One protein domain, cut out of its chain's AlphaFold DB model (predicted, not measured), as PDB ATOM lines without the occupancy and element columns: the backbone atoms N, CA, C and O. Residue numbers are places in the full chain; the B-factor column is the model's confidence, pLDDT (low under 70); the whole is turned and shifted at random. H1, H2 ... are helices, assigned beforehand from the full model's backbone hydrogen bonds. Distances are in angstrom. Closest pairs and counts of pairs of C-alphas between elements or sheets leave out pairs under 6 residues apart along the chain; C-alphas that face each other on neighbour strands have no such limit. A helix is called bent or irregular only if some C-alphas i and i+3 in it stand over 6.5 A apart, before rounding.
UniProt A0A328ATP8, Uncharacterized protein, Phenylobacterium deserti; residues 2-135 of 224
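What this domain is: This is residues 2 to 135 of the 224 residues of an uncharacterized protein of Phenylobacterium deserti (UniProt A0A328ATP8). What is the overall picture? A long helix, H4, is the spine of a loose-ended up-and-down bundle of H2, H3, H4 and H5, in which each runs against the one before it; H2 packs beside residues 80 to 92 of H4, and H3 and the kinked H5 pack by its later part. H1 meets H4 with residues 9 to 16 alone and splays away from it toward Leu 2. How is it made up? The printed part has 134 residues with five named helices, H1 to H5 in chain order, and no named strand: all helix. It is compact, with a radius of gyration of the C-alphas of 16.4 A, and spans 50 by 33 by 33 A.

Where its parts are: Where is the longest helix? H4, residues 78 to 106, runs 41.6 A from C-alpha 78 at (118.666, 198.221, 132.429) to C-alpha 106 at (159.442, 192.062, 138.080). Where are the others? H1 is residues 2 to 17, 23.0 A, from C-alpha 2 at (147.015, 203.852, 150.230); H2 is 21 to 43, 29.3 A; H3 is 50 to 66, 24.1 A; H5 is 115 to 131, 16.9 A. Which are irregular? H2, with C-alphas 26 and 29 7.8 A apart, H3, with 61 and 64 7.1 A apart, H5, with 117 and 120 9.2 A apart, and only just H4, with 102 and 105 6.53 A apart. H2 has a kink of 62 degrees near residue 28 and H5 one of 73 degrees near residue 122.

How they stand to each other: What touches the hub, H4? H2 does, the same way at a shallow tilt of 16 degrees, closest at the C-alphas of Glu 23 and Ala 84, 5.5 A. H3 forms a hairpin with it at 8 degrees, Leu 57 to Asn 99 at 5.9 A between closest C-alphas; H5 forms another, at a steep tilt of 36 degrees, only just past shallow, Gln 100 to Ile 129 at 6.3 A between closest C-alphas. H1 touches it opposite ways at a shallow 30 degrees, the closest C-alphas being those of Ala 16 and Val 87, 6.0 A. What else touches? H2 and H3 are a hairpin at 12 degrees, with closest C-alphas Val 30 and Pro 64 4.7 A apart; H3 and H5 run the same way at a steep 39 degrees, with closest C-alphas Gly 58 and Ala 125 4.3 A apart. How do the backbones run? In H1 every O i to N i+4 pair is within hydrogen-bond range; in H2 17 of 19, H3 11 of 13, H4 23 of 25, H5 10 of 13.

The domain as a whole: How far does it reach? The two C-alphas farthest apart, of Gly 75 and Gln 109, are 51.1 A apart. Are there cuts or long links? The printed part has no cut, and the link from H3 to H4 is long, with 11 residues. Where is confidence low? Residues 2 to 17 have pLDDT under 70; the mean of the printed part is 89.6.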
ATOM      1  N   LEU A   2     147.851 204.729 149.380       32.47
ATOM      2  CA  LEU A   2     147.015 203.852 150.230       32.47
ATOM      3  C   LEU A   2     145.563 204.346 150.423       32.47
ATOM      4  O   LEU A   2     144.633 203.554 150.356       32.47
ATOM      5  N   GLN A   3     145.351 205.655 150.606       27.38
ATOM      6  CA  GLN A   3     144.013 206.229 150.828       27.38
ATOM      7  C   GLN A   3     143.066 206.093 149.622       27.38
ATOM      8  O   GLN A   3     141.864 205.944 149.812       27.38
ATOM      9  N   ALA A   4     143.594 206.104 148.393       34.88
ATOM     10  CA  ALA A   4     142.783 205.953 147.184       34.88
ATOM     11  C   ALA A   4     142.326 204.496 146.990       34.88
ATOM     12  O   ALA A   4     141.165 204.260 146.670       34.88
ATOM     13  N   ALA A   5     143.208 203.528 147.268       36.00
ATOM     14  CA  ALA A   5     142.882 202.101 147.226       36.00
ATOM     15  C   ALA A   5     141.880 201.703 148.328       36.00
ATOM     16  O   ALA A   5     140.921 200.982 148.061       36.00
ATOM     17  N   LEU A   6     142.039 202.249 149.543       39.75
ATOM     18  CA  LEU A   6     141.076 202.079 150.639       39.75
ATOM     19  C   LEU A   6     139.702 202.687 150.311       39.75
ATOM     20  O   LEU A   6     138.685 202.076 150.625       39.75
ATOM     21  N   GLY A   7     139.653 203.846 149.645       33.47
ATOM     22  CA  GLY A   7     138.398 204.475 149.218       33.47
ATOM     23  C   GLY A   7     137.647 203.689 148.136       33.47
ATOM     24  O   GLY A   7     136.420 203.604 148.183       33.47
ATOM     25  N   PHE A   8     138.371 203.071 147.196       47.94
ATOM     26  CA  PHE A   8     137.780 202.267 146.119       47.94
ATOM     27  C   PHE A   8     137.215 200.935 146.631       47.94
ATOM     28  O   PHE A   8     136.084 200.581 146.295       47.94
ATOM     29  N   ALA A   9     137.954 200.243 147.507       50.94
ATOM     30  CA  ALA A   9     137.505 198.996 148.127       50.94
ATOM     31  C   ALA A   9     136.253 199.201 149.002       50.94
ATOM     32  O   ALA A   9     135.315 198.404 148.944       50.94
ATOM     33  N   LEU A  10     136.184 200.310 149.756       50.69
ATOM     34  CA  LEU A  10     134.999 200.653 150.551       50.69
ATOM     35  C   LEU A  10     133.778 200.944 149.663       50.69
ATOM     36  O   LEU A  10     132.675 200.486 149.958       50.69
ATOM     37  N   ALA A  11     133.967 201.681 148.562       52.62
ATOM     38  CA  ALA A  11     132.894 202.016 147.628       52.62
ATOM     39  C   ALA A  11     132.361 200.779 146.887       52.62
ATOM     40  O   ALA A  11     131.146 200.629 146.763       52.62
ATOM     41  N   ALA A  12     133.242 199.868 146.457       53.72
ATOM     42  CA  ALA A  12     132.857 198.606 145.828       53.72
ATOM     43  C   ALA A  12     132.043 197.722 146.791       53.72
ATOM     44  O   ALA A  12     130.959 197.255 146.427       53.72
ATOM     45  N   ALA A  13     132.494 197.584 148.045       58.88
ATOM     46  CA  ALA A  13     131.786 196.838 149.087       58.88
ATOM     47  C   ALA A  13     130.407 197.444 149.423       58.88
ATOM     48  O   ALA A  13     129.415 196.719 149.531       58.88
ATOM     49  N   LEU A  14     130.312 198.776 149.508       56.22
ATOM     50  CA  LEU A  14     129.043 199.489 149.707       56.22
ATOM     51  C   LEU A  14     128.084 199.306 148.520       56.22
ATOM     52  O   LEU A  14     126.890 199.106 148.731       56.22
ATOM     53  N   THR A  15     128.582 199.316 147.280       58.97
ATOM     54  CA  THR A  15     127.747 199.058 146.091       58.97
ATOM     55  C   THR A  15     127.318 197.596 145.958       58.97
ATOM     56  O   THR A  15     126.203 197.331 145.514       58.97
ATOM     57  N   ALA A  16     128.143 196.640 146.392       63.12
ATOM     58  CA  ALA A  16     127.782 195.222 146.409       63.12
ATOM     59  C   ALA A  16     126.662 194.926 147.424       63.12
ATOM     60  O   ALA A  16     125.759 194.132 147.142       63.12
ATOM     61  N   ALA A  17     126.668 195.620 148.569       67.38
ATOM     62  CA  ALA A  17     125.610 195.538 149.577       67.38
ATOM     63  C   ALA A  17     124.247 196.054 149.072       67.38
ATOM     64  O   ALA A  17     123.209 195.671 149.606       67.38
ATOM     65  N   GLN A  18     124.243 196.887 148.026       75.81
ATOM     66  CA  GLN A  18     123.037 197.456 147.417       75.81
ATOM     67  C   GLN A  18     122.437 196.592 146.301       75.81
ATOM     68  O   GLN A  18     121.357 196.914 145.809       75.81
ATOM     69  N   LEU A  19     123.100 195.505 145.890       88.81
ATOM     70  CA  LEU A  19     122.538 194.603 144.885       88.81
ATOM     71  C   LEU A  19     121.325 193.847 145.448       88.81
ATOM     72  O   LEU A  19     121.295 193.429 146.606       88.81
ATOM     73  N   THR A  20     120.322 193.605 144.617       91.88
ATOM     74  CA  THR A  20     119.252 192.646 144.903       91.88
ATOM     75  C   THR A  20     119.786 191.206 144.833       91.88
ATOM     76  O   THR A  20     120.852 190.953 144.259       91.88
ATOM     77  N   PRO A  21     119.057 190.206 145.375       92.94
ATOM     78  CA  PRO A  21     119.428 188.799 145.208       92.94
ATOM     79  C   PRO A  21     119.588 188.382 143.742       92.94
ATOM     80  O   PRO A  21     120.460 187.577 143.425       92.94
ATOM     81  N   ARG A  22     118.782 188.959 142.844       92.75
ATOM     82  CA  ARG A  22     118.816 188.646 141.416       92.75
ATOM     83  C   ARG A  22     120.047 189.226 140.723       92.75
ATOM     84  O   ARG A  22     120.701 188.514 139.968       92.75
ATOM     85  N   GLU A  23     120.393 190.481 141.014       94.19
ATOM     86  CA  GLU A  23     121.633 191.095 140.521       94.19
ATOM     87  C   GLU A  23     122.865 190.324 141.004       94.19
ATOM     88  O   GLU A  23     123.763 190.051 140.209       94.19
ATOM     89  N   ARG A  24     122.889 189.913 142.281       93.38
ATOM     90  CA  ARG A  24     123.972 189.074 142.820       93.38
ATOM     91  C   ARG A  24     124.084 187.750 142.075       93.38
ATOM     92  O   ARG A  24     125.175 187.405 141.640       93.38
ATOM     93  N   ALA A  25     122.972 187.039 141.891       94.44
ATOM     94  CA  ALA A  25     122.964 185.763 141.180       94.44
ATOM     95  C   ALA A  25     123.475 185.895 139.733       94.44
ATOM     96  O   ALA A  25     124.177 185.009 139.253       94.44
ATOM     97  N   ALA A  26     123.179 187.012 139.059       94.69
ATOM     98  CA  ALA A  26     123.610 187.261 137.683       94.69
ATOM     99  C   ALA A  26     125.140 187.318 137.519       94.69
ATOM    100  O   ALA A  26     125.654 186.856 136.499       94.69
ATOM    101  N   ILE A  27     125.860 187.872 138.504       95.19
ATOM    102  CA  ILE A  27     127.324 188.071 138.460       95.19
ATOM    103  C   ILE A  27     128.109 187.148 139.400       95.19
ATOM    104  O   ILE A  27     129.341 187.162 139.375       95.19
ATOM    105  N   ALA A  28     127.421 186.332 140.205       95.75
ATOM    106  CA  ALA A  28     128.023 185.413 141.170       95.75
ATOM    107  C   ALA A  28     129.164 184.558 140.587       95.75
ATOM    108  O   ALA A  28     130.210 184.498 141.233       95.75
ATOM    109  N   PRO A  29     129.076 184.002 139.356       96.62
ATOM    110  CA  PRO A  29     130.170 183.204 138.801       96.62
ATOM    111  C   PRO A  29     131.518 183.934 138.750       96.62
ATOM    112  O   PRO A  29     132.561 183.308 138.941       96.62
ATOM    113  N   VAL A  30     131.508 185.245 138.494       95.75
ATOM    114  CA  VAL A  30     132.722 186.070 138.416       95.75
ATOM    115  C   VAL A  30     133.252 186.387 139.809       95.75
ATOM    116  O   VAL A  30     134.452 186.240 140.048       95.75
ATOM    117  N   LEU A  31     132.365 186.768 140.733       95.38
ATOM    118  CA  LEU A  31     132.737 187.084 142.114       95.38
ATOM    119  C   LEU A  31     133.317 185.858 142.827       95.38
ATOM    120  O   LEU A  31     134.417 185.919 143.365       95.38
ATOM    121  N   GLU A  32     132.643 184.714 142.725       96.75
ATOM    122  CA  GLU A  32     133.097 183.454 143.319       96.75
ATOM    123  C   GLU A  32     134.421 182.970 142.708       96.75
ATOM    124  O   GLU A  32     135.244 182.369 143.399       96.75
ATOM    125  N   ALA A  33     134.646 183.198 141.408       98.06
ATOM    126  CA  ALA A  33     135.917 182.865 140.766       98.06
ATOM    127  C   ALA A  33     137.068 183.743 141.270       98.06
ATOM    128  O   ALA A  33     138.151 183.216 141.530       98.06
ATOM    129  N   ALA A  34     136.827 185.043 141.450       96.94
ATOM    130  CA  ALA A  34     137.795 185.958 142.045       96.94
ATOM    131  C   ALA A  34     138.113 185.585 143.502       96.94
ATOM    132  O   ALA A  34     139.285 185.480 143.866       96.94
ATOM    133  N   GLU A  35     137.090 185.349 144.326       96.06
ATOM    134  CA  GLU A  35     137.250 184.978 145.737       96.06
ATOM    135  C   GLU A  35     138.018 183.669 145.899       96.06
ATOM    136  O   GLU A  35     138.980 183.605 146.663       96.06
ATOM    137  N   ARG A  36     137.651 182.638 145.129       98.00
ATOM    138  CA  ARG A  36     138.347 181.349 145.140       98.00
ATOM    139  C   ARG A  36     139.813 181.493 144.743       98.00
ATOM    140  O   ARG A  36     140.668 180.987 145.460       98.00
ATOM    141  N   ALA A  37     140.115 182.214 143.663       97.56
ATOM    142  CA  ALA A  37     141.499 182.412 143.234       97.56
ATOM    143  C   ALA A  37     142.330 183.167 144.289       97.56
ATOM    144  O   ALA A  37     143.481 182.815 144.541       97.56
ATOM    145  N   ARG A  38     141.739 184.169 144.957       96.62
ATOM    146  CA  ARG A  38     142.387 184.886 146.070       96.62
ATOM    147  C   ARG A  38     142.607 183.987 147.284       96.62
ATOM    148  O   ARG A  38     143.678 184.044 147.877       96.62
ATOM    149  N   ALA A  39     141.625 183.162 147.642       96.94
ATOM    150  CA  ALA A  39     141.741 182.217 148.750       96.94
ATOM    151  C   ALA A  39     142.823 181.159 148.481       96.94
ATOM    152  O   ALA A  39     143.625 180.864 149.365       96.94
ATOM    153  N   GLU A  40     142.891 180.640 147.254       97.19
ATOM    154  CA  GLU A  40     143.932 179.703 146.820       97.19
ATOM    155  C   GLU A  40     145.333 180.329 146.887       97.19
ATOM    156  O   GLU A  40     146.259 179.696 147.401       97.19
ATOM    157  N   GLU A  41     145.507 181.575 146.429       96.88
ATOM    158  CA  GLU A  41     146.798 182.269 146.551       96.88
ATOM    159  C   GLU A  41     147.151 182.554 148.016       96.88
ATOM    160  O   GLU A  41     148.282 182.308 148.427       96.88
ATOM    161  N   ALA A  42     146.194 183.013 148.828       96.31
ATOM    162  CA  ALA A  42     146.420 183.307 150.245       96.31
ATOM    163  C   ALA A  42     146.782 182.059 151.069       96.31
ATOM    164  O   ALA A  42     147.543 182.155 152.031       96.31
ATOM    165  N   ALA A  43     146.257 180.891 150.691       97.62
ATOM    166  CA  ALA A  43     146.591 179.611 151.309       97.62
ATOM    167  C   ALA A  43     147.911 179.008 150.790       97.62
ATOM    168  O   ALA A  43     148.425 178.051 151.373       97.62
ATOM    169  N   SER A  44     148.461 179.533 149.691       96.94
ATOM    170  CA  SER A  44     149.687 179.016 149.084       96.94
ATOM    171  C   SER A  44     150.939 179.530 149.808       96.94
ATOM    172  O   SER A  44     150.981 180.681 150.245       96.94
ATOM    173  N   PRO A  45     152.022 178.732 149.898       98.00
ATOM    174  CA  PRO A  45     153.301 179.242 150.383       98.00
ATOM    175  C   PRO A  45     153.833 180.339 149.441       98.00
ATOM    176  O   PRO A  45     153.496 180.321 148.245       98.00
ATOM    177  N   PRO A  46     154.702 181.248 149.928       97.31
ATOM    178  CA  PRO A  46     155.305 182.282 149.093       97.31
ATOM    179  C   PRO A  46     155.946 181.702 147.819       97.31
ATOM    180  O   PRO A  46     156.542 180.620 147.879       97.31
ATOM    181  N   PRO A  47     155.840 182.390 146.664       97.50
ATOM    182  CA  PRO A  47     156.445 181.915 145.425       97.50
ATOM    183  C   PRO A  47     157.967 181.835 145.569       97.50
ATOM    184  O   PRO A  47     158.601 182.740 146.114       97.50
ATOM    185  N   LYS A  48     158.563 180.761 145.045       98.00
ATOM    186  CA  LYS A  48     160.008 180.499 145.141       98.00
ATOM    187  C   LYS A  48     160.820 181.295 144.123       98.00
ATOM    188  O   LYS A  48     162.013 181.497 144.312       98.00
ATOM    189  N   THR A  49     160.189 181.702 143.024       98.31
ATOM    190  CA  THR A  49     160.832 182.413 141.911       98.31
ATOM    191  C   THR A  49     159.945 183.541 141.391       98.31
ATOM    192  O   THR A  49     158.728 183.544 141.594       98.31
ATOM    193  N   SER A  50     160.545 184.491 140.670       97.62
ATOM    194  CA  SER A  50     159.805 185.522 139.934       97.62
ATOM    195  C   SER A  50     158.892 184.913 138.866       97.62
ATOM    196  O   SER A  50     157.747 185.337 138.752       97.62
ATOM    197  N   ILE A  51     159.351 183.880 138.148       98.56
ATOM    198  CA  ILE A  51     158.560 183.131 137.154       98.56
ATOM    199  C   ILE A  51     157.284 182.574 137.793       98.56
ATOM    200  O   ILE A  51     156.183 182.808 137.296       98.56
ATOM    201  N   GLU A  52     157.416 181.880 138.926       98.69
ATOM    202  CA  GLU A  52     156.269 181.339 139.657       98.69
ATOM    203  C   GLU A  52     155.318 182.451 140.109       98.69
ATOM    204  O   GLU A  52     154.105 182.331 139.931       98.69
ATOM    205  N   LYS A  53     155.864 183.554 140.638       98.62
ATOM    206  CA  LYS A  53     155.074 184.720 141.043       98.62
ATOM    207  C   LYS A  53     154.269 185.288 139.871       98.62
ATOM    208  O   LYS A  53     153.066 185.467 140.008       98.62
ATOM    209  N   ILE A  54     154.895 185.513 138.715       98.81
ATOM    210  CA  ILE A  54     154.233 186.052 137.514       98.81
ATOM    211  C   ILE A  54     153.101 185.126 137.050       98.81
ATOM    212  O   ILE A  54     152.001 185.592 136.760       98.81
ATOM    213  N   ILE A  55     153.334 183.809 137.034       98.81
ATOM    214  CA  ILE A  55     152.309 182.828 136.652       98.81
ATOM    215  C   ILE A  55     151.117 182.867 137.619       98.81
ATOM    216  O   ILE A  55     149.971 182.807 137.172       98.81
ATOM    217  N   ARG A  56     151.363 182.984 138.930       98.69
ATOM    218  CA  ARG A  56     150.299 183.105 139.942       98.69
ATOM    219  C   ARG A  56     149.492 184.397 139.781       98.69
ATOM    220  O   ARG A  56     148.266 184.331 139.790       98.69
ATOM    221  N   LEU A  57     150.146 185.532 139.511       98.75
ATOM    222  CA  LEU A  57     149.451 186.785 139.167       98.75
ATOM    223  C   LEU A  57     148.559 186.605 137.928       98.75
ATOM    224  O   LEU A  57     147.405 187.024 137.928       98.75
ATOM    225  N   GLY A  58     149.050 185.906 136.900       98.56
ATOM    226  CA  GLY A  58     148.257 185.586 135.709       98.56
ATOM    227  C   GLY A  58     147.023 184.726 136.002       98.56
ATOM    228  O   GLY A  58     145.983 184.912 135.375       98.56
ATOM    229  N   LYS A  59     147.095 183.807 136.974       98.50
ATOM    230  CA  LYS A  59     145.920 183.032 137.414       98.50
ATOM    231  C   LYS A  59     144.875 183.925 138.080       98.50
ATOM    232  O   LYS A  59     143.696 183.792 137.762       98.50
ATOM    233  N   LEU A  60     145.308 184.832 138.960       98.38
ATOM    234  CA  LEU A  60     144.425 185.806 139.609       98.38
ATOM    235  C   LEU A  60     143.735 186.711 138.580       98.38
ATOM    236  O   LEU A  60     142.528 186.910 138.669       98.38
ATOM    237  N   ASP A  61     144.483 187.198 137.585       98.44
ATOM    238  CA  ASP A  61     143.965 188.020 136.478       98.44
ATOM    239  C   ASP A  61     142.886 187.286 135.658       98.44
ATOM    240  O   ASP A  61     141.812 187.822 135.380       98.44
ATOM    241  N   GLN A  62     143.150 186.030 135.288       98.00
ATOM    242  CA  GLN A  62     142.288 185.291 134.368       98.00
ATOM    243  C   GLN A  62     141.063 184.657 135.036       98.00
ATOM    244  O   GLN A  62     140.036 184.497 134.375       98.00
ATOM    245  N   ALA A  63     141.130 184.301 136.322       98.06
ATOM    246  CA  ALA A  63     140.052 183.599 137.023       98.06
ATOM    247  C   ALA A  63     138.655 184.249 136.872       98.06
ATOM    248  O   ALA A  63     137.741 183.556 136.409       98.06
ATOM    249  N   PRO A  64     138.449 185.548 137.179       96.44
ATOM    250  CA  PRO A  64     137.149 186.190 136.973       96.44
ATOM    251  C   PRO A  64     136.768 186.301 135.490       96.44
ATOM    252  O   PRO A  64     135.597 186.167 135.135       96.44
ATOM    253  N   ARG A  65     137.745 186.501 134.595       94.88
ATOM    254  CA  ARG A  65     137.507 186.697 133.154       94.88
ATOM    255  C   ARG A  65     137.018 185.429 132.469       94.88
ATOM    256  O   ARG A  65     136.101 185.486 131.655       94.88
ATOM    257  N   LEU A  66     137.562 184.276 132.853       94.38
ATOM    258  CA  LEU A  66     137.104 182.970 132.372       94.38
ATOM    259  C   LEU A  66     135.674 182.640 132.831       94.38
ATOM    260  O   LEU A  66     135.014 181.799 132.224       94.38
ATOM    261  N   ALA A  67     135.174 183.303 133.877       94.88
ATOM    262  CA  ALA A  67     133.802 183.151 134.348       94.88
ATOM    263  C   ALA A  67     132.800 184.106 133.669       94.88
ATOM    264  O   ALA A  67     131.596 183.928 133.852       94.88
ATOM    265  N   LEU A  68     133.250 185.071 132.852       90.69
ATOM    266  CA  LEU A  68     132.367 186.044 132.190       90.69
ATOM    267  C   LEU A  68     131.318 185.386 131.288       90.69
ATOM    268  O   LEU A  68     130.190 185.862 131.222       90.69
ATOM    269  N   SER A  69     131.647 184.265 130.640       87.50
ATOM    270  CA  SER A  69     130.694 183.532 129.794       87.50
ATOM    271  C   SER A  69     129.552 182.875 130.580       87.50
ATOM    272  O   SER A  69     128.605 182.375 129.980       87.50
ATOM    273  N   LYS A  70     129.644 182.832 131.917       91.00
ATOM    274  CA  LYS A  70     128.610 182.295 132.815       91.00
ATOM    275  C   LYS A  70     127.710 183.384 133.401       91.00
ATOM    276  O   LYS A  70     126.748 183.057 134.091       91.00
ATOM    277  N   VAL A  71     128.021 184.659 133.160       90.75
ATOM    278  CA  VAL A  71     127.203 185.790 133.607       90.75
ATOM    279  C   VAL A  71     125.872 185.770 132.867       90.75
ATOM    280  O   VAL A  71     125.832 185.607 131.648       90.75
ATOM    281  N   ASN A  72     124.776 185.955 133.600       90.19
ATOM    282  CA  ASN A  72     123.434 185.900 133.033       90.19
ATOM    283  C   ASN A  72     122.582 187.075 133.515       90.19
ATOM    284  O   ASN A  72     122.026 187.050 134.611       90.19
ATOM    285  N   PHE A  73     122.435 188.086 132.660       89.06
ATOM    286  CA  PHE A  73     121.624 189.271 132.942       89.06
ATOM    287  C   PHE A  73     120.144 189.115 132.551       89.06
ATOM    288  O   PHE A  73     119.397 190.094 132.573       89.06
ATOM    289  N   ASN A  74     119.689 187.907 132.196       87.94
ATOM    290  CA  ASN A  74     118.336 187.715 131.684       87.94
ATOM    291  C   ASN A  74     117.253 188.162 132.673       87.94
ATOM    292  O   ASN A  74     117.122 187.687 133.808       87.94
ATOM    293  N   GLY A  75     116.434 189.082 132.166       86.69
ATOM    294  CA  GLY A  75     115.308 189.705 132.840       86.69
ATOM    295  C   GLY A  75     115.678 190.669 133.971       86.69
ATOM    296  O   GLY A  75     114.777 191.042 134.720       86.69
ATOM    297  N   LEU A  76     116.946 191.069 134.095       91.06
ATOM    298  CA  LEU A  76     117.278 192.296 134.818       91.06
ATOM    299  C   LEU A  76     116.761 193.519 134.050       91.06
ATOM    300  O   LEU A  76     116.767 193.532 132.815       91.06
ATOM    301  N   SER A  77     116.351 194.559 134.775       91.81
ATOM    302  CA  SER A  77     116.135 195.885 134.190       91.81
ATOM    303  C   SER A  77     117.467 196.492 133.708       91.81
ATOM    304  O   SER A  77     118.541 196.073 134.156       91.81
ATOM    305  N   PRO A  78     117.450 197.506 132.825       88.88
ATOM    306  CA  PRO A  78     118.666 198.221 132.429       88.88
ATOM    307  C   PRO A  78     119.460 198.801 133.616       88.88
ATOM    308  O   PRO A  78     120.696 198.777 133.621       88.88
ATOM    309  N   GLU A  79     118.771 199.283 134.651       90.50
ATOM    310  CA  GLU A  79     119.384 199.826 135.866       90.50
ATOM    311  C   GLU A  79     120.029 198.724 136.712       90.50
ATOM    312  O   GLU A  79     121.152 198.896 137.192       90.50
ATOM    313  N   GLU A  80     119.347 197.583 136.867       91.94
ATOM    314  CA  GLU A  80     119.889 196.398 137.541       91.94
ATOM    315  C   GLU A  80     121.129 195.865 136.814       91.94
ATOM    316  O   GLU A  80     122.164 195.605 137.430       91.94
ATOM    317  N   HIS A  81     121.063 195.777 135.483       89.62
ATOM    318  CA  HIS A  81     122.196 195.391 134.647       89.62
ATOM    319  C   HIS A  81     123.388 196.336 134.859       89.62
ATOM    320  O   HIS A  81     124.510 195.883 135.095       89.62
ATOM    321  N   THR A  82     123.147 197.649 134.853       89.12
ATOM    322  CA  THR A  82     124.189 198.666 135.058       89.12
ATOM    323  C   THR A  82     124.856 198.534 136.427       89.12
ATOM    324  O   THR A  82     126.088 198.548 136.519       89.12
ATOM    325  N   ARG A  83     124.074 198.370 137.503       91.94
ATOM    326  CA  ARG A  83     124.619 198.201 138.861       91.94
ATOM    327  C   ARG A  83     125.415 196.907 138.997       91.94
ATOM    328  O   ARG A  83     126.543 196.949 139.490       91.94
ATOM    329  N   ALA A  84     124.876 195.788 138.515       92.25
ATOM    330  CA  ALA A  84     125.554 194.497 138.565       92.25
ATOM    331  C   ALA A  84     126.886 194.522 137.789       92.25
ATOM    332  O   ALA A  84     127.919 194.109 138.320       92.25
ATOM    333  N   ARG A  85     126.905 195.096 136.574       90.62
ATOM    334  CA  ARG A  85     128.146 195.291 135.801       90.62
ATOM    335  C   ARG A  85     129.158 196.158 136.532       90.62
ATOM    336  O   ARG A  85     130.339 195.834 136.510       90.62
ATOM    337  N   LYS A  86     128.716 197.247 137.170       91.38
ATOM    338  CA  LYS A  86     129.604 198.153 137.911       91.38
ATOM    339  C   LYS A  86     130.304 197.432 139.063       91.38
ATOM    340  O   LYS A  86     131.511 197.584 139.215       91.38
ATOM    341  N   VAL A  87     129.570 196.632 139.838       92.94
ATOM    342  CA  VAL A  87     130.147 195.845 140.942       92.94
ATOM    343  C   VAL A  87     131.119 194.789 140.413       92.94
ATOM    344  O   VAL A  87     132.243 194.698 140.896       92.94
ATOM    345  N   MET A  88     130.719 194.034 139.387       93.62
ATOM    346  CA  MET A  88     131.578 193.029 138.752       93.62
ATOM    347  C   MET A  88     132.869 193.643 138.186       93.62
ATOM    348  O   MET A  88     133.951 193.097 138.387       93.62
ATOM    349  N   GLY A  89     132.754 194.787 137.504       92.19
ATOM    350  CA  GLY A  89     133.882 195.536 136.957       92.19
ATOM    351  C   GLY A  89     134.837 196.013 138.046       92.19
ATOM    352  O   GLY A  89     136.027 195.764 137.938       92.19
ATOM    353  N   ALA A  90     134.321 196.576 139.143       93.88
ATOM    354  CA  ALA A  90     135.155 197.042 140.253       93.88
ATOM    355  C   ALA A  90     136.018 195.924 140.871       93.88
ATOM    356  O   ALA A  90     137.166 196.170 141.234       93.88
ATOM    357  N   VAL A  91     135.497 194.694 140.958       93.62
ATOM    358  CA  VAL A  91     136.265 193.536 141.453       93.62
ATOM    359  C   VAL A  91     137.393 193.150 140.497       93.62
ATOM    360  O   VAL A  91     138.496 192.839 140.946       93.62
ATOM    361  N   ILE A  92     137.130 193.177 139.189       95.56
ATOM    362  CA  ILE A  92     138.147 192.922 138.161       95.56
ATOM    363  C   ILE A  92     139.204 194.035 138.175       95.56
ATOM    364  O   ILE A  92     140.391 193.730 138.237       95.56
ATOM    365  N   ASP A  93     138.786 195.301 138.216       95.94
ATOM    366  CA  ASP A  93     139.682 196.463 138.227       95.94
ATOM    367  C   ASP A  93     140.611 196.460 139.452       95.94
ATOM    368  O   ASP A  93     141.779 196.840 139.355       95.94
ATOM    369  N   GLU A  94     140.119 196.017 140.614       96.00
ATOM    370  CA  GLU A  94     140.943 195.869 141.818       96.00
ATOM    371  C   GLU A  94     142.049 194.820 141.618       96.00
ATOM    372  O   GLU A  94     143.206 195.054 141.982       96.00
ATOM    373  N   ILE A  95     141.710 193.675 141.011       97.00
ATOM    374  CA  ILE A  95     142.679 192.616 140.681       97.00
ATOM    375  C   ILE A  95     143.696 193.134 139.664       97.00
ATOM    376  O   ILE A  95     144.898 192.953 139.865       97.00
ATOM    377  N   ASP A  96     143.228 193.801 138.609       98.06
ATOM    378  CA  ASP A  96     144.079 194.353 137.557       98.06
ATOM    379  C   ASP A  96     145.108 195.326 138.160       98.06
ATOM    380  O   ASP A  96     146.310 195.192 137.917       98.06
ATOM    381  N   GLN A  97     144.668 196.265 139.007       97.62
ATOM    382  CA  GLN A  97     145.553 197.237 139.659       97.62
ATOM    383  C   GLN A  97     146.576 196.571 140.585       97.62
ATOM    384  O   GLN A  97     147.763 196.913 140.538       97.62
ATOM    385  N   ALA A  98     146.146 195.612 141.411       97.50
ATOM    386  CA  ALA A  98     147.044 194.885 142.305       97.50
ATOM    387  C   ALA A  98     148.092 194.082 141.516       97.50
ATOM    388  O   ALA A  98     149.290 194.150 141.809       97.50
ATOM    389  N   ASN A  99     147.667 193.378 140.464       98.44
ATOM    390  CA  ASN A  99     148.559 192.596 139.616       98.44
ATOM    391  C   ASN A  99     149.555 193.477 138.859       98.44
ATOM    392  O   ASN A  99     150.732 193.131 138.796       98.44
ATOM    393  N   GLN A 100     149.129 194.633 138.340       98.19
ATOM    394  CA  GLN A 100     150.029 195.599 137.699       98.19
ATOM    395  C   GLN A 100     151.107 196.090 138.672       98.19
ATOM    396  O   GLN A 100     152.294 196.049 138.348       98.19
ATOM    397  N   GLN A 101     150.720 196.495 139.887       98.12
ATOM    398  CA  GLN A 101     151.666 196.954 140.914       98.12
ATOM    399  C   GLN A 101     152.685 195.874 141.298       98.12
ATOM    400  O   GLN A 101     153.846 196.186 141.561       98.12
ATOM    401  N   LEU A 102     152.267 194.607 141.312       98.38
ATOM    402  CA  LEU A 102     153.131 193.475 141.644       98.38
ATOM    403  C   LEU A 102     153.988 192.994 140.467       98.38
ATOM    404  O   LEU A 102     155.073 192.463 140.709       98.38
ATOM    405  N   LEU A 103     153.523 193.160 139.225       98.56
ATOM    406  CA  LEU A 103     154.224 192.740 138.012       98.56
ATOM    407  C   LEU A 103     155.292 193.744 137.580       98.56
ATOM    408  O   LEU A 103     156.388 193.326 137.219       98.56
ATOM    409  N   LEU A 104     154.995 195.048 137.597       98.12
ATOM    410  CA  LEU A 104     155.891 196.078 137.052       98.12
ATOM    411  C   LEU A 104     157.324 196.019 137.621       98.12
ATOM    412  O   LEU A 104     158.258 196.136 136.829       98.12
ATOM    413  N   PRO A 105     157.548 195.781 138.931       97.88
ATOM    414  CA  PRO A 105     158.898 195.634 139.481       97.88
ATOM    415  C   PRO A 105     159.615 194.337 139.072       97.88
ATOM    416  O   PRO A 105     160.816 194.218 139.291       97.88
ATOM    417  N   LEU A 106     158.893 193.348 138.534       97.88
ATOM    418  CA  LEU A 106     159.442 192.062 138.080       97.88
ATOM    419  C   LEU A 106     159.869 192.089 136.610       97.88
ATOM    420  O   LEU A 106     160.466 191.122 136.139       97.88
ATOM    421  N   ILE A 107     159.551 193.162 135.883       96.62
ATOM    422  CA  ILE A 107     159.968 193.327 134.492       96.62
ATOM    423  C   ILE A 107     161.489 193.559 134.470       96.62
ATOM    424  O   ILE A 107     161.968 194.472 135.148       96.62
ATOM    425  N   PRO A 108     162.259 192.751 133.719       94.12
ATOM    426  CA  PRO A 108     163.715 192.859 133.693       94.12
ATOM    427  C   PRO A 108     164.184 194.141 133.004       94.12
ATOM    428  O   PRO A 108     163.438 194.805 132.283       94.12
ATOM    429  N   GLN A 109     165.476 194.444 133.148       85.56
ATOM    430  CA  GLN A 109     166.116 195.565 132.448       85.56
ATOM    431  C   GLN A 109     165.989 195.469 130.920       85.56
ATOM    432  O   GLN A 109     165.879 196.499 130.262       85.56
ATOM    433  N   GLY A 110     165.929 194.248 130.369       79.50
ATOM    434  CA  GLY A 110     165.666 193.993 128.946       79.50
ATOM    435  C   GLY A 110     164.268 194.412 128.470       79.50
ATOM    436  O   GLY A 110     163.959 194.295 127.288       79.50
ATOM    437  N   GLY A 111     163.417 194.910 129.370       89.25
ATOM    438  CA  GLY A 111     162.161 195.579 129.043       89.25
ATOM    439  C   GLY A 111     160.942 194.664 128.974       89.25
ATOM    440  O   GLY A 111     159.824 195.179 128.984       89.25
ATOM    441  N   TRP A 112     161.119 193.337 128.947       97.19
ATOM    442  CA  TRP A 112     159.998 192.401 128.898       97.19
ATOM    443  C   TRP A 112     160.294 191.011 129.473       97.19
ATOM    444  O   TRP A 112     161.431 190.559 129.498       97.19
ATOM    445  N   ILE A 113     159.233 190.319 129.895       98.00
ATOM    446  CA  ILE A 113     159.238 188.926 130.365       98.00
ATOM    447  C   ILE A 113     159.131 188.021 129.126       98.00
ATOM    448  O   ILE A 113     158.035 187.684 128.666       98.00
ATOM    449  N   THR A 114     160.273 187.704 128.520       97.69
ATOM    450  CA  THR A 114     160.362 186.942 127.263       97.69
ATOM    451  C   THR A 114     160.135 185.444 127.467       97.69
ATOM    452  O   THR A 114     160.267 184.910 128.574       97.69
ATOM    453  N   ARG A 115     159.791 184.740 126.384       97.31
ATOM    454  CA  ARG A 115     159.588 183.285 126.400       97.31
ATOM    455  C   ARG A 115     160.882 182.524 126.676       97.31
ATOM    456  O   ARG A 115     160.824 181.547 127.419       97.31
ATOM    457  N   ALA A 116     162.014 182.943 126.114       96.19
ATOM    458  CA  ALA A 116     163.285 182.246 126.303       96.19
ATOM    459  C   ALA A 116     163.786 182.301 127.752       96.19
ATOM    460  O   ALA A 116     164.289 181.301 128.258       96.19
ATOM    461  N   GLU A 117     163.626 183.439 128.432       96.62
ATOM    462  CA  GLU A 117     164.156 183.622 129.788       96.62
ATOM    463  C   GLU A 117     163.164 183.178 130.874       96.62
ATOM    464  O   GLU A 117     163.550 182.521 131.840       96.62
ATOM    465  N   TYR A 118     161.873 183.489 130.711       97.81
ATOM    466  CA  TYR A 118     160.860 183.259 131.750       97.81
ATOM    467  C   TYR A 118     159.892 182.113 131.428       97.81
ATOM    468  O   TYR A 118     159.104 181.702 132.286       97.81
ATOM    469  N   GLY A 119     159.934 181.584 130.206       97.94
ATOM    470  CA  GLY A 119     159.008 180.568 129.714       97.94
ATOM    471  C   GLY A 119     157.677 181.136 129.208       97.94
ATOM    472  O   GLY A 119     157.228 182.221 129.587       97.94
ATOM    473  N   GLU A 120     156.995 180.347 128.371       97.44
ATOM    474  CA  GLU A 120     155.703 180.687 127.744       97.44
ATOM    475  C   GLU A 120     154.655 181.168 128.757       97.44
ATOM    476  O   GLU A 120     153.978 182.169 128.533       97.44
ATOM    477  N   ASN A 121     154.514 180.466 129.885       98.38
ATOM    478  CA  ASN A 121     153.443 180.744 130.840       98.38
ATOM    479  C   ASN A 121     153.623 182.089 131.550       98.38
ATOM    480  O   ASN A 121     152.643 182.810 131.725       98.38
ATOM    481  N   ALA A 122     154.850 182.432 131.947       98.50
ATOM    482  CA  ALA A 122     155.126 183.714 132.587       98.50
ATOM    483  C   ALA A 122     155.034 184.863 131.579       98.50
ATOM    484  O   ALA A 122     154.430 185.887 131.889       98.50
ATOM    485  N   SER A 123     155.545 184.669 130.358       98.44
ATOM    486  CA  SER A 123     155.426 185.661 129.286       98.44
ATOM    487  C   SER A 123     153.960 185.975 128.962       98.44
ATOM    488  O   SER A 123     153.551 187.138 128.957       98.44
ATOM    489  N   ARG A 124     153.125 184.937 128.817       98.06
ATOM    490  CA  ARG A 124     151.683 185.091 128.577       98.06
ATOM    491  C   ARG A 124     150.951 185.733 129.760       98.06
ATOM    492  O   ARG A 124     150.066 186.558 129.558       98.06
ATOM    493  N   ALA A 125     151.307 185.375 130.994       98.69
ATOM    494  CA  ALA A 125     150.731 185.995 132.189       98.69
ATOM    495  C   ALA A 125     151.066 187.493 132.273       98.69
ATOM    496  O   ALA A 125     150.173 188.305 132.507       98.69
ATOM    497  N   ALA A 126     152.324 187.862 132.013       98.50
ATOM    498  CA  ALA A 126     152.750 189.256 131.958       98.50
ATOM    499  C   ALA A 126     151.980 190.040 130.892       98.50
ATOM    500  O   ALA A 126     151.480 191.132 131.158       98.50
ATOM    501  N   PHE A 127     151.824 189.448 129.707       98.50
ATOM    502  CA  PHE A 127     151.015 190.016 128.642       98.50
ATOM    503  C   PHE A 127     149.569 190.286 129.079       98.50
ATOM    504  O   PHE A 127     149.100 191.408 128.896       98.50
ATOM    505  N   HIS A 128     148.868 189.307 129.661       98.44
ATOM    506  CA  HIS A 128     147.473 189.492 130.076       98.44
ATOM    507  C   HIS A 128     147.326 190.642 131.077       98.44
ATOM    508  O   HIS A 128     146.517 191.539 130.854       98.44
ATOM    509  N   ILE A 129     148.180 190.680 132.102       98.69
ATOM    510  CA  ILE A 129     148.160 191.734 133.126       98.69
ATOM    511  C   ILE A 129     148.394 193.120 132.504       98.69
ATOM    512  O   ILE A 129     147.678 194.072 132.812       98.69
ATOM    513  N   ILE A 130     149.379 193.257 131.609       98.44
ATOM    514  CA  ILE A 130     149.656 194.542 130.946       98.44
ATOM    515  C   ILE A 130     148.552 194.901 129.948       98.44
ATOM    516  O   ILE A 130     148.177 196.066 129.830       98.44
ATOM    517  N   GLN A 131     147.961 193.934 129.254       97.12
ATOM    518  CA  GLN A 131     146.842 194.203 128.361       97.12
ATOM    519  C   GLN A 131     145.606 194.730 129.107       97.12
ATOM    520  O   GLN A 131     144.917 195.600 128.576       97.12
ATOM    521  N   HIS A 132     145.354 194.270 130.333       96.94
ATOM    522  CA  HIS A 132     144.271 194.760 131.198       96.94
ATOM    523  C   HIS A 132     144.632 196.022 131.990       96.94
ATOM    524  O   HIS A 132     143.986 196.355 132.978       96.94
ATOM    525  N   SER A 133     145.676 196.732 131.569       96.88
ATOM    526  CA  SER A 133     146.061 197.996 132.177       96.88
ATOM    527  C   SER A 133     145.454 199.204 131.462       96.88
ATOM    528  O   SER A 133     144.257 199.243 131.191       96.88
ATOM    529  N   ASN A 134     146.264 200.224 131.201       96.00
ATOM    530  CA  ASN A 134     145.831 201.528 130.741       96.00
ATOM    531  C   ASN A 134     146.680 202.022 129.564       96.00
ATOM    532  O   ASN A 134     147.697 201.437 129.184       96.00
ATOM    533  N   LEU A 135     146.255 203.159 129.014       96.94
ATOM    534  CA  LEU A 135     146.869 203.795 127.855       96.94
ATOM    535  C   LEU A 135     148.370 204.078 128.032       96.94
ATOM    536  O   LEU A 135     149.133 203.947 127.076       96.94
TER     537      LEU A 135